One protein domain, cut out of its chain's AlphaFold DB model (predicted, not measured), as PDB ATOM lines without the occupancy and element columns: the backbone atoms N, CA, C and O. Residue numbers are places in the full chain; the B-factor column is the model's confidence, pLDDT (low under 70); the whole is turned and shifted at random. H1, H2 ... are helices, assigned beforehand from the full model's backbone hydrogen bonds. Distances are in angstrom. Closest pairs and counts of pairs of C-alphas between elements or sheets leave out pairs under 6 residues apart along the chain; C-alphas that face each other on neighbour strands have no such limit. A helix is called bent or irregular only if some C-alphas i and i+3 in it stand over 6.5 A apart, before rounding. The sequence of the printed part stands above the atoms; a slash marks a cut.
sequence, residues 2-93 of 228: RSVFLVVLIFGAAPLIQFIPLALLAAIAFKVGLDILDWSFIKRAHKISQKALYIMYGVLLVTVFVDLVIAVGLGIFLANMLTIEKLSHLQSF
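AT A GLANCE: This is residues 2 to 93 of the 228 residues of the protein "Sulfate permease" of Geofilum rubicundum JCM 15548 (UniProt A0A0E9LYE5). A helical hairpin, in which the longest helix H5 folds back beside H4, forms one end of a long, open chain of helices, and a thin arm of H1 and H2 sticks out from it without folding back on it. H3 joins the arm to the hairpin; residues 2 to 41, which take in H1, H2 and residues 39 to 41 of H3, stand free, and so do residues 83 to 93, of which 83 to 91 belong to H5. The printed part has 92 residues with five named helices, in the order H1, H2, H3, H4, H5, and no named strand; the class is all helix. The whole is extended, with a radius of gyration of the C-alphas of 20.8 A, and it spans 66 by 28 by 26 A along its three main axes, the arm making much of the length.

IN THESE COORDINATES: H5 is the longest helix, residues 68 to 91, 34.3 A from first to last C-alpha; it begins at C-alpha 68 at (17.982, 17.254, 15.171) and ends at C-alpha 91 at (-9.635, 16.884, -5.096). H4, residues 50 to 65, comes before it and is 22.5 A long. H3, residues 39 to 48, is 14.7 A long and is irregular, but only just: C-alphas 43 and 46 are 6.8 A apart. H2, residues 22 to 36, is 21.2 A long. H1, residues 2 to 17, begins at C-alpha 2 at (11.348, 42.607, 32.347) and is 19.6 A long. H1 has a kink of 43 degrees near residue 11 and is irregular, with C-alphas 12 and 15 at 7.5 A from each other.

HOW THE PARTS SIT: H5 and H4 form a helical hairpin. They touch, with 15 pairs of C-alphas within 8 A, and the closest C-alphas are those of Thr 63 and Ala 71, 5.2 A apart. Their lines stand at a shallow tilt of 13 degrees, and they run opposite ways. H5 touches H4 with residues 68 to 78 alone. H3 and H4 only just touch, with 3 pairs of C-alphas within 8 A, and they touch only at the corner by their link. Their closest C-alphas are those of Ala 45 and Leu 53, 6.0 A apart, and H4 touches H3 with residues 52 to 53 alone. Their lines stand at a steep tilt of 41 degrees, and they run opposite ways. H3 is apart from H5. H2 touches no helix; it is apart from H3, H4 and H5. H1 touches no helix either and is apart from H2, H3, H4 and H5. Every O i to N i+4 pair is within hydrogen-bond range in H2, H4 and H5. In H1 10 of 12 such pairs are within range, and in H3 3 of 6.

THE WHOLE: The two C-alphas farthest apart are those of Pro 15 and Ser 92, 66.4 A, while the first and last printed C-alphas, those of Arg 2 and Phe 93, are 51.6 A apart. H4 has its centre nearest to the mean of the C-alphas, at 11.9 A, and H1 has its centre farthest from it, at 28.6 A. The printed part has no cut. The links H1 to H2, H2 to H3, H3 to H4 and H4 to H5 are tight, with 4, 2, 1 and 2 residues between the helices, and there is no long link. The mean pLDDT of the printed part is 86.0; confidence is low, under 70, at residue 48 and at residues 87 to 93.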
ATOM      1  N   ARG A   2      11.059  44.020  31.982       83.38
ATOM      2  CA  ARG A   2      11.348  42.607  32.347       83.38
ATOM      3  C   ARG A   2      12.790  42.148  32.063       83.38
ATOM      4  O   ARG A   2      13.391  41.509  32.915       83.38
ATOM      5  N   SER A   3      13.370  42.526  30.922       88.50
ATOM      6  CA  SER A   3      14.764  42.183  30.593       88.50
ATOM      7  C   SER A   3      15.778  42.915  31.479       88.50
ATOM      8  O   SER A   3      16.761  42.321  31.892       88.50
ATOM      9  N   VAL A   4      15.512  44.178  31.840       90.94
ATOM     10  CA  VAL A   4      16.358  44.952  32.771       90.94
ATOM     11  C   VAL A   4      16.299  44.352  34.176       90.94
ATOM     12  O   VAL A   4      17.329  44.200  34.819       90.94
ATOM     13  N   PHE A   5      15.110  43.937  34.621       92.00
ATOM     14  CA  PHE A   5      14.934  43.216  35.882       92.00
ATOM     15  C   PHE A   5      15.706  41.889  35.898       92.00
ATOM     16  O   PHE A   5      16.420  41.632  36.857       92.00
ATOM     17  N   LEU A   6      15.631  41.084  34.828       90.75
ATOM     18  CA  LEU A   6      16.418  39.850  34.700       90.75
ATOM     19  C   LEU A   6      17.924  40.119  34.746       90.75
ATOM     20  O   LEU A   6      18.640  39.388  35.415       90.75
ATOM     21  N   VAL A   7      18.401  41.173  34.080       91.06
ATOM     22  CA  VAL A   7      19.821  41.553  34.108       91.06
ATOM     23  C   VAL A   7      20.248  41.935  35.526       91.06
ATOM     24  O   VAL A   7      21.204  41.365  36.041       91.06
ATOM     25  N   VAL A   8      19.519  42.830  36.200       91.12
ATOM     26  CA  VAL A   8      19.830  43.234  37.585       91.12
ATOM     27  C   VAL A   8      19.779  42.036  38.539       91.12
ATOM     28  O   VAL A   8      20.665  41.881  39.376       91.12
ATOM     29  N   LEU A   9      18.787  41.157  38.378       88.69
ATOM     30  CA  LEU A   9      18.644  39.930  39.159       88.69
ATOM     31  C   LEU A   9      19.822  38.975  38.933       88.69
ATOM     32  O   LEU A   9      20.375  38.472  39.902       88.69
ATOM     33  N   ILE A  10      20.226  38.734  37.682       88.81
ATOM     34  CA  ILE A  10      21.338  37.833  37.348       88.81
ATOM     35  C   ILE A  10      22.656  38.385  37.890       88.81
ATOM     36  O   ILE A  10      23.396  37.640  38.523       88.81
ATOM     37  N   PHE A  11      22.944  39.677  37.702       88.56
ATOM     38  CA  PHE A  11      24.176  40.288  38.215       88.56
ATOM     39  C   PHE A  11      24.198  40.368  39.750       88.56
ATOM     40  O   PHE A  11      25.245  40.149  40.352       88.56
ATOM     41  N   GLY A  12      23.054  40.626  40.394       88.56
ATOM     42  CA  GLY A  12      22.942  40.651  41.855       88.56
ATOM     43  C   GLY A  12      22.969  39.262  42.504       88.56
ATOM     44  O   GLY A  12      23.534  39.100  43.583       88.56
ATOM     45  N   ALA A  13      22.393  38.249  41.852       85.81
ATOM     46  CA  ALA A  13      22.328  36.872  42.345       85.81
ATOM     47  C   ALA A  13      23.473  35.974  41.841       85.81
ATOM     48  O   ALA A  13      23.594  34.838  42.300       85.81
ATOM     49  N   ALA A  14      24.338  36.464  40.946       83.31
ATOM     50  CA  ALA A  14      25.534  35.772  40.459       83.31
ATOM     51  C   ALA A  14      26.348  35.052  41.561       83.31
ATOM     52  O   ALA A  14      26.639  33.867  41.382       83.31
ATOM     53  N   PRO A  15      26.661  35.672  42.724       83.38
ATOM     54  CA  PRO A  15      27.411  34.999  43.789       83.38
ATOM     55  C   PRO A  15      26.621  33.912  44.536       83.38
ATOM     56  O   PRO A  15      27.221  33.141  45.277       83.38
ATOM     57  N   LEU A  16      25.299  33.819  44.369       83.06
ATOM     58  CA  LEU A  16      24.492  32.725  44.921       83.06
ATOM     59  C   LEU A  16      24.354  31.571  43.917       83.06
ATOM     60  O   LEU A  16      24.325  30.409  44.316       83.06
ATOM     61  N   ILE A  17      24.314  31.880  42.618       84.50
ATOM     62  CA  ILE A  17      24.156  30.899  41.533       84.50
ATOM     63  C   ILE A  17      25.299  29.873  41.519       84.50
ATOM     64  O   ILE A  17      25.065  28.709  41.205       84.50
ATOM     65  N   GLN A  18      26.511  30.259  41.929       82.06
ATOM     66  CA  GLN A  18      27.662  29.346  42.018       82.06
ATOM     67  C   GLN A  18      27.455  28.161  42.981       82.06
ATOM     68  O   GLN A  18      28.115  27.138  42.832       82.06
ATOM     69  N   PHE A  19      26.542  28.275  43.953       89.56
ATOM     70  CA  PHE A  19      26.242  27.201  44.906       89.56
ATOM     71  C   PHE A  19      25.170  26.229  44.402       89.56
ATOM     72  O   PHE A  19      24.841  25.274  45.104       89.56
ATOM     73  N   ILE A  20      24.602  26.455  43.212       89.75
ATOM     74  CA  ILE A  20      23.562  25.588  42.657       89.75
ATOM     75  C   ILE A  20      24.189  24.252  42.235       89.75
ATOM     76  O   ILE A  20      25.026  24.225  41.329       89.75
ATOM     77  N   PRO A  21      23.768  23.118  42.826       92.62
ATOM     78  CA  PRO A  21      24.285  21.818  42.433       92.62
ATOM     79  C   PRO A  21      23.898  21.484  40.990       92.62
ATOM     80  O   PRO A  21      22.744  21.660  40.592       92.62
ATOM     81  N   LEU A  22      24.825  20.896  40.230       93.88
ATOM     82  CA  LEU A  22      24.568  20.455  38.852       93.88
ATOM     83  C   LEU A  22      23.378  19.482  38.767       93.88
ATOM     84  O   LEU A  22      22.601  19.522  37.815       93.88
ATOM     85  N   ALA A  23      23.193  18.655  39.799       94.94
ATOM     86  CA  ALA A  23      22.062  17.741  39.910       94.94
ATOM     87  C   ALA A  23      20.703  18.466  39.892       94.94
ATOM     88  O   ALA A  23      19.756  17.966  39.286       94.94
ATOM     89  N   LEU A  24      20.605  19.658  40.497       95.25
ATOM     90  CA  LEU A  24      19.371  20.449  40.486       95.25
ATOM     91  C   LEU A  24      19.064  20.958  39.073       95.25
ATOM     92  O   LEU A  24      17.927  20.864  38.619       95.25
ATOM     93  N   LEU A  25      20.080  21.446  38.357       94.19
ATOM     94  CA  LEU A  25      19.928  21.909  36.974       94.19
ATOM     95  C   LEU A  25      19.522  20.764  36.039       94.19
ATOM     96  O   LEU A  25      18.618  20.934  35.224       94.19
ATOM     97  N   ALA A  26      20.133  19.587  36.196       95.12
ATOM     98  CA  ALA A  26      19.768  18.391  35.441       95.12
ATOM     99  C   ALA A  26      18.321  17.954  35.724       95.12
ATOM    100  O   ALA A  26      17.580  17.648  34.792       95.12
ATOM    101  N   ALA A  27      17.891  17.989  36.990       95.81
ATOM    102  CA  ALA A  27      16.514  17.679  37.367       95.81
ATOM    103  C   ALA A  27      15.509  18.665  36.751       95.81
ATOM    104  O   ALA A  27      14.473  18.242  36.236       95.81
ATOM    105  N   ILE A  28      15.826  19.967  36.741       96.00
ATOM    106  CA  ILE A  28      14.993  20.987  36.087       96.00
ATOM    107  C   ILE A  28      14.923  20.728  34.578       96.00
ATOM    108  O   ILE A  28      13.825  20.692  34.028       96.00
ATOM    109  N   ALA A  29      16.061  20.505  33.914       95.19
ATOM    110  CA  ALA A  29      16.108  20.236  32.477       95.19
ATOM    111  C   ALA A  29      15.301  18.984  32.103       95.19
ATOM    112  O   ALA A  29      14.526  19.006  31.150       95.19
ATOM    113  N   PHE A  30      15.422  17.916  32.894       95.94
ATOM    114  CA  PHE A  30      14.660  16.688  32.705       95.94
ATOM    115  C   PHE A  30      13.154  16.914  32.886       95.94
ATOM    116  O   PHE A  30      12.366  16.526  32.027       95.94
ATOM    117  N   LYS A  31      12.746  17.600  33.963       95.44
ATOM    118  CA  LYS A  31      11.337  17.922  34.225       95.44
ATOM    119  C   LYS A  31      10.738  18.766  33.102       95.44
ATOM    120  O   LYS A  31       9.655  18.454  32.625       95.44
ATOM    121  N   VAL A  32      11.454  19.794  32.645       95.38
ATOM    122  CA  VAL A  32      11.015  20.637  31.523       95.38
ATOM    123  C   VAL A  32      10.935  19.827  30.227       95.38
ATOM    124  O   VAL A  32       9.972  19.973  29.483       95.38
ATOM    125  N   GLY A  33      11.889  18.928  29.973       91.88
ATOM    126  CA  GLY A  33      11.828  18.010  28.833       91.88
ATOM    127  C   GLY A  33      10.585  17.112  28.859       91.88
ATOM    128  O   GLY A  33       9.935  16.936  27.830       91.88
ATOM    129  N   LEU A  34      10.212  16.597  30.036       92.00
ATOM    130  CA  LEU A  34       8.989  15.808  30.216       92.00
ATOM    131  C   LEU A  34       7.709  16.639  30.075       92.00
ATOM    132  O   LEU A  34       6.715  16.110  29.579       92.00
ATOM    133  N   ASP A  35       7.725  17.908  30.493       91.94
ATOM    134  CA  ASP A  35       6.583  18.821  30.363       91.94
ATOM    135  C   ASP A  35       6.318  19.223  28.906       91.94
ATOM    136  O   ASP A  35       5.169  19.437  28.523       91.94
ATOM    137  N   ILE A  36       7.372  19.347  28.090       91.81
ATOM    138  CA  ILE A  36       7.249  19.647  26.654       91.81
ATOM    139  C   ILE A  36       6.589  18.476  25.913       91.81
ATOM    140  O   ILE A  36       5.927  18.675  24.892       91.81
ATOM    141  N   LEU A  37       6.757  17.250  26.415       87.81
ATOM    142  CA  LEU A  37       6.192  16.069  25.788       87.81
ATOM    143  C   LEU A  37       4.682  15.988  26.040       87.81
ATOM    144  O   LEU A  37       4.223  15.706  27.146       87.81
ATOM    145  N   ASP A  38       3.887  16.161  24.984       87.69
ATOM    146  CA  ASP A  38       2.442  15.959  25.070       87.69
ATOM    147  C   ASP A  38       2.099  14.456  25.110       87.69
ATOM    148  O   ASP A  38       1.812  13.797  24.103       87.69
ATOM    149  N   TRP A  39       2.088  13.909  26.324       86.75
ATOM    150  CA  TRP A  39       1.674  12.535  26.623       86.75
ATOM    151  C   TRP A  39       0.263  12.204  26.127       86.75
ATOM    152  O   TRP A  39      -0.051  11.054  25.808       86.75
ATOM    153  N   SER A  40      -0.602  13.214  26.082       84.44
ATOM    154  CA  SER A  40      -1.994  13.122  25.660       84.44
ATOM    155  C   SER A  40      -2.068  12.910  24.142       84.44
ATOM    156  O   SER A  40      -2.806  12.040  23.665       84.44
ATOM    157  N   PHE A  41      -1.254  13.653  23.389       81.44
ATOM    158  CA  PHE A  41      -1.104  13.514  21.943       81.44
ATOM    159  C   PHE A  41      -0.492  12.168  21.554       81.44
ATOM    160  O   PHE A  41      -1.076  11.476  20.725       81.44
ATOM    161  N   ILE A  42       0.594  11.723  22.197       82.12
ATOM    162  CA  ILE A  42       1.247  10.433  21.879       82.12
ATOM    163  C   ILE A  42       0.277   9.255  22.050       82.12
ATOM    164  O   ILE A  42       0.172   8.385  21.178       82.12
ATOM    165  N   LYS A  43      -0.500   9.246  23.143       82.31
ATOM    166  CA  LYS A  43      -1.512   8.205  23.390       82.31
ATOM    167  C   LYS A  43      -2.621   8.205  22.336       82.31
ATOM    168  O   LYS A  43      -3.119   7.143  21.973       82.31
ATOM    169  N   ARG A  44      -3.021   9.379  21.836       80.00
ATOM    170  CA  ARG A  44      -4.091   9.512  20.832       80.00
ATOM    171  C   ARG A  44      -3.608   9.423  19.389       80.00
ATOM    172  O   ARG A  44      -4.423   9.105  18.529       80.00
ATOM    173  N   ALA A  45      -2.324   9.634  19.114       76.94
ATOM    174  CA  ALA A  45      -1.763   9.659  17.764       76.94
ATOM    175  C   ALA A  45      -2.095   8.382  16.972       76.94
ATOM    176  O   ALA A  45      -2.467   8.453  15.801       76.94
ATOM    177  N   HIS A  46      -2.092   7.226  17.644       74.38
ATOM    178  CA  HIS A  46      -2.451   5.928  17.063       74.38
ATOM    179  C   HIS A  46      -3.895   5.865  16.537       74.38
ATOM    180  O   HIS A  46      -4.165   5.133  15.589       74.38
ATOM    181  N   LYS A  47      -4.823   6.623  17.137       72.75
ATOM    182  CA  LYS A  47      -6.238   6.672  16.730       72.75
ATOM    183  C   LYS A  47      -6.487   7.606  15.543       72.75
ATOM    184  O   LYS A  47      -7.540   7.515  14.928       72.75
ATOM    185  N   ILE A  48      -5.555   8.511  15.244       65.94
ATOM    186  CA  ILE A  48      -5.731   9.551  14.221       65.94
ATOM    187  C   ILE A  48      -5.251   9.049  12.855       65.94
ATOM    188  O   ILE A  48      -5.947   9.208  11.857       65.94
ATOM    189  N   SER A  49      -4.063   8.446  12.789       75.81
ATOM    190  CA  SER A  49      -3.552   7.827  11.563       75.81
ATOM    191  C   SER A  49      -2.323   6.979  11.868       75.81
ATOM    192  O   SER A  49      -1.332   7.485  12.395       75.81
ATOM    193  N   GLN A  50      -2.348   5.705  11.470       80.56
ATOM    194  CA  GLN A  50      -1.189   4.818  11.622       80.56
ATOM    195  C   GLN A  50       0.025   5.323  10.829       80.56
ATOM    196  O   GLN A  50       1.143   5.287  11.331       80.56
ATOM    197  N   LYS A  51      -0.184   5.894   9.631       80.38
ATOM    198  CA  LYS A  51       0.898   6.483   8.822       80.38
ATOM    199  C   LYS A  51       1.584   7.645   9.554       80.38
ATOM    200  O   LYS A  51       2.809   7.691   9.625       80.38
ATOM    201  N   ALA A  52       0.803   8.565  10.123       80.31
ATOM    202  CA  ALA A  52       1.344   9.725  10.839       80.31
ATOM    203  C   ALA A  52       2.133   9.319  12.094       80.31
ATOM    204  O   ALA A  52       3.143   9.937  12.421       80.31
ATOM    205  N   LEU A  53       1.702   8.249  12.762       87.56
ATOM    206  CA  LEU A  53       2.387   7.691  13.918       87.56
ATOM    207  C   LEU A  53       3.787   7.161  13.571       87.56
ATOM    208  O   LEU A  53       4.748   7.493  14.262       87.56
ATOM    209  N   TYR A  54       3.913   6.359  12.508       88.81
ATOM    210  CA  TYR A  54       5.219   5.841  12.081       88.81
ATOM    211  C   TYR A  54       6.186   6.969  11.728       88.81
ATOM    212  O   TYR A  54       7.356   6.909  12.093       88.81
ATOM    213  N   ILE A  55       5.688   8.023  11.078       89.12
ATOM    214  CA  ILE A  55       6.489   9.205  10.749       89.12
ATOM    215  C   ILE A  55       6.943   9.918  12.026       89.12
ATOM    216  O   ILE A  55       8.121  10.235  12.156       89.12
ATOM    217  N   MET A  56       6.044  10.119  12.993       88.81
ATOM    218  CA  MET A  56       6.369  10.744  14.279       88.81
ATOM    219  C   MET A  56       7.464   9.973  15.029       88.81
ATOM    220  O   MET A  56       8.454  10.573  15.447       88.81
ATOM    221  N   TYR A  57       7.325   8.651  15.170       91.00
ATOM    222  CA  TYR A  57       8.351   7.834  15.823       91.00
ATOM    223  C   TYR A  57       9.647   7.770  15.017       91.00
ATOM    224  O   TYR A  57      10.721   7.804  15.609       91.00
ATOM    225  N   GLY A  58       9.565   7.730  13.686       92.75
ATOM    226  CA  GLY A  58      10.735   7.794  12.815       92.75
ATOM    227  C   GLY A  58      11.538   9.073  13.044       92.75
ATOM    228  O   GLY A  58      12.733   9.006  13.310       92.75
ATOM    229  N   VAL A  59      10.880  10.236  13.029       93.12
ATOM    230  CA  VAL A  59      11.528  11.535  13.285       93.12
ATOM    231  C   VAL A  59      12.090  11.607  14.709       93.12
ATOM    232  O   VAL A  59      13.212  12.078  14.892       93.12
ATOM    233  N   LEU A  60      11.366  11.094  15.711       91.75
ATOM    234  CA  LEU A  60      11.849  11.019  17.094       91.75
ATOM    235  C   LEU A  60      13.137  10.190  17.199       91.75
ATOM    236  O   LEU A  60      14.113  10.645  17.789       91.75
ATOM    237  N   LEU A  61      13.157   8.995  16.603       94.88
ATOM    238  CA  LEU A  61      14.331   8.122  16.611       94.88
ATOM    239  C   LEU A  61      15.511   8.783  15.895       94.88
ATOM    240  O   LEU A  61      16.607   8.817  16.443       94.88
ATOM    241  N   VAL A  62      15.295   9.381  14.721       95.81
ATOM    242  CA  VAL A  62      16.362  10.095  14.000       95.81
ATOM    243  C   VAL A  62      16.903  11.271  14.824       95.81
ATOM    244  O   VAL A  62      18.111  11.485  14.842       95.81
ATOM    245  N   THR A  63      16.049  11.982  15.568       95.06
ATOM    246  CA  THR A  63      16.477  13.091  16.445       95.06
ATOM    247  C   THR A  63      17.406  12.612  17.562       95.06
ATOM    248  O   THR A  63      18.373  13.293  17.889       95.06
ATOM    249  N   VAL A  64      17.117  11.448  18.156       94.06
ATOM    250  CA  VAL A  64      17.881  10.896  19.290       94.06
ATOM    251  C   VAL A  64      19.163  10.192  18.837       94.06
ATOM    252  O   VAL A  64      20.181  10.292  19.516       94.06
ATOM    253  N   PHE A  65      19.119   9.468  17.716       96.56
ATOM    254  CA  PHE A  65      20.231   8.627  17.260       96.56
ATOM    255  C   PHE A  65      21.152   9.292  16.234       96.56
ATOM    256  O   PHE A  65      22.277   8.827  16.064       96.56
ATOM    257  N   VAL A  66      20.690  10.327  15.529       94.62
ATOM    258  CA  VAL A  66      21.439  10.948  14.430       94.62
ATOM    259  C   VAL A  66      21.692  12.421  14.723       94.62
ATOM    260  O   VAL A  66      22.780  12.768  15.168       94.62
ATOM    261  N   ASP A  67      20.712  13.279  14.447       96.06
ATOM    262  CA  ASP A  67      20.820  14.723  14.628       96.06
ATOM    263  C   ASP A  67      19.446  15.396  14.466       96.06
ATOM    264  O   ASP A  67      18.614  14.976  13.650       96.06
ATOM    265  N   LEU A  68      19.223  16.479  15.214       94.88
ATOM    266  CA  LEU A  68      17.982  17.254  15.171       94.88
ATOM    267  C   LEU A  68      17.741  17.898  13.796       94.88
ATOM    268  O   LEU A  68      16.605  17.905  13.323       94.88
ATOM    269  N   VAL A  69      18.775  18.422  13.132       96.00
ATOM    270  CA  VAL A  69      18.647  19.116  11.838       96.00
ATOM    271  C   VAL A  69      18.169  18.146  10.761       96.00
ATOM    272  O   VAL A  69      17.239  18.456  10.012       96.00
ATOM    273  N   ILE A  70      18.754  16.946  10.719       95.12
ATOM    274  CA  ILE A  70      18.359  15.896   9.770       95.12
ATOM    275  C   ILE A  70      16.925  15.440  10.049       95.12
ATOM    276  O   ILE A  70      16.120  15.325   9.120       95.12
ATOM    277  N   ALA A  71      16.579  15.225  11.321       95.38
ATOM    278  CA  ALA A  71      15.240  14.805  11.713       95.38
ATOM    279  C   ALA A  71      14.164  15.824  11.306       95.38
ATOM    280  O   ALA A  71      13.134  15.447  10.743       95.38
ATOM    281  N   VAL A  72      14.419  17.116  11.531       94.81
ATOM    282  CA  VAL A  72      13.515  18.202  11.126       94.81
ATOM    283  C   VAL A  72      13.349  18.231   9.606       94.81
ATOM    284  O   VAL A  72      12.217  18.296   9.122       94.81
ATOM    285  N   GLY A  73      14.441  18.114   8.843       95.06
ATOM    286  CA  GLY A  73      14.385  18.060   7.380       95.06
ATOM    287  C   GLY A  73      13.532  16.897   6.864       95.06
ATOM    288  O   GLY A  73      12.639  17.093   6.035       95.06
ATOM    289  N   LEU A  74      13.745  15.698   7.411       94.44
ATOM    290  CA  LEU A  74      12.967  14.507   7.066       94.44
ATOM    291  C   LEU A  74      11.482  14.669   7.427       94.44
ATOM    292  O   LEU A  74      10.608  14.332   6.627       94.44
ATOM    293  N   GLY A  75      11.188  15.219   8.607       92.25
ATOM    294  CA  GLY A  75       9.822  15.465   9.065       92.25
ATOM    295  C   GLY A  75       9.063  16.427   8.153       92.25
ATOM    296  O   GLY A  75       7.929  16.142   7.766       92.25
ATOM    297  N   ILE A  76       9.704  17.526   7.743       93.88
ATOM    298  CA  ILE A  76       9.123  18.499   6.806       93.88
ATOM    299  C   ILE A  76       8.870  17.854   5.440       93.88
ATOM    300  O   ILE A  76       7.808  18.064   4.848       93.88
ATOM    301  N   PHE A  77       9.810  17.056   4.933       94.38
ATOM    302  CA  PHE A  77       9.644  16.361   3.657       94.38
ATOM    303  C   PHE A  77       8.440  15.407   3.679       94.38
ATOM    304  O   PHE A  77       7.559  15.487   2.819       94.38
ATOM    305  N   LEU A  78       8.342  14.560   4.708       90.94
ATOM    306  CA  LEU A  78       7.234  13.613   4.867       90.94
ATOM    307  C   LEU A  78       5.891  14.325   5.085       90.94
ATOM    308  O   LEU A  78       4.877  13.913   4.521       90.94
ATOM    309  N   ALA A  79       5.873  15.421   5.850       87.56
ATOM    310  CA  ALA A  79       4.677  16.235   6.049       87.56
ATOM    311  C   ALA A  79       4.179  16.861   4.736       87.56
ATOM    312  O   ALA A  79       2.976  16.839   4.464       87.56
ATOM    313  N   ASN A  80       5.089  17.365   3.896       89.69
ATOM    314  CA  ASN A  80       4.740  17.875   2.569       89.69
ATOM    315  C   ASN A  80       4.175  16.767   1.676       89.69
ATOM    316  O   ASN A  80       3.129  16.961   1.062       89.69
ATOM    317  N   MET A  81       4.798  15.586   1.660       86.88
ATOM    318  CA  MET A  81       4.310  14.454   0.868       86.88
ATOM    319  C   MET A  81       2.895  14.027   1.287       86.88
ATOM    320  O   MET A  81       2.014  13.901   0.438       86.88
ATOM    321  N   LEU A  82       2.637  13.895   2.594       83.06
ATOM    322  CA  LEU A  82       1.295  13.611   3.118       83.06
ATOM    323  C   LEU A  82       0.289  14.715   2.789       83.06
ATOM    324  O   LEU A  82      -0.889  14.437   2.579       83.06
ATOM    325  N   THR A  83       0.728  15.970   2.778       80.81
ATOM    326  CA  THR A  83      -0.127  17.104   2.413       80.81
ATOM    327  C   THR A  83      -0.518  17.027   0.943       80.81
ATOM    328  O   THR A  83      -1.689  17.209   0.624       80.81
ATOM    329  N   ILE A  84       0.416  16.673   0.059       80.12
ATOM    330  CA  ILE A  84       0.140  16.450  -1.364       80.12
ATOM    331  C   ILE A  84      -0.827  15.272  -1.547       80.12
ATOM    332  O   ILE A  84      -1.808  15.411  -2.272       80.12
ATOM    333  N   GLU A  85      -0.612  14.146  -0.855       77.12
ATOM    334  CA  GLU A  85      -1.516  12.981  -0.895       77.12
ATOM    335  C   GLU A  85      -2.929  13.367  -0.421       77.12
ATOM    336  O   GLU A  85      -3.918  13.081  -1.096       77.12
ATOM    337  N   LYS A  86      -3.039  14.105   0.692       71.12
ATOM    338  CA  LYS A  86      -4.321  14.613   1.207       71.12
ATOM    339  C   LYS A  86      -4.999  15.573   0.239       71.12
ATOM    340  O   LYS A  86      -6.196  15.444   0.025       71.12
ATOM    341  N   LEU A  87      -4.270  16.518  -0.348       65.06
ATOM    342  CA  LEU A  87      -4.826  17.452  -1.330       65.06
ATOM    343  C   LEU A  87      -5.274  16.722  -2.599       65.06
ATOM    344  O   LEU A  87      -6.344  17.022  -3.122       65.06
ATOM    345  N   SER A  88      -4.517  15.719  -3.046       62.09
ATOM    346  CA  SER A  88      -4.897  14.858  -4.169       62.09
ATOM    347  C   SER A  88      -6.163  14.050  -3.874       62.09
ATOM    348  O   SER A  88      -6.986  13.874  -4.767       62.09
ATOM    349  N   HIS A  89      -6.348  13.572  -2.640       60.12
ATOM    350  CA  HIS A  89      -7.578  12.893  -2.227       60.12
ATOM    351  C   HIS A  89      -8.744  13.862  -2.000       60.12
ATOM    352  O   HIS A  89      -9.882  13.533  -2.295       60.12
ATOM    353  N   LEU A  90      -8.506  15.078  -1.508       51.00
ATOM    354  CA  LEU A  90      -9.568  16.076  -1.354       51.00
ATOM    355  C   LEU A  90     -10.055  16.611  -2.703       51.00
ATOM    356  O   LEU A  90     -11.231  16.946  -2.833       51.00
ATOM    357  N   GLN A  91      -9.197  16.624  -3.727       49.19
ATOM    358  CA  GLN A  91      -9.635  16.884  -5.096       49.19
ATOM    359  C   GLN A  91     -10.707  15.883  -5.541       49.19
ATOM    360  O   GLN A  91     -11.651  16.307  -6.191       49.19
ATOM    361  N   SER A  92     -10.669  14.613  -5.118       46.31
ATOM    362  CA  SER A  92     -11.736  13.663  -5.469       46.31
ATOM    363  C   SER A  92     -13.062  13.902  -4.732       46.31
ATOM    364  O   SER A  92     -14.069  13.348  -5.144       46.31
ATOM    365  N   PHE A  93     -13.094  14.711  -3.663       40.25
ATOM    366  CA  PHE A  93     -14.294  14.928  -2.837       40.25
ATOM    367  C   PHE A  93     -15.121  16.173  -3.210       40.25
ATOM    368  O   PHE A  93     -16.298  16.229  -2.870       40.25
TER     369      PHE A  93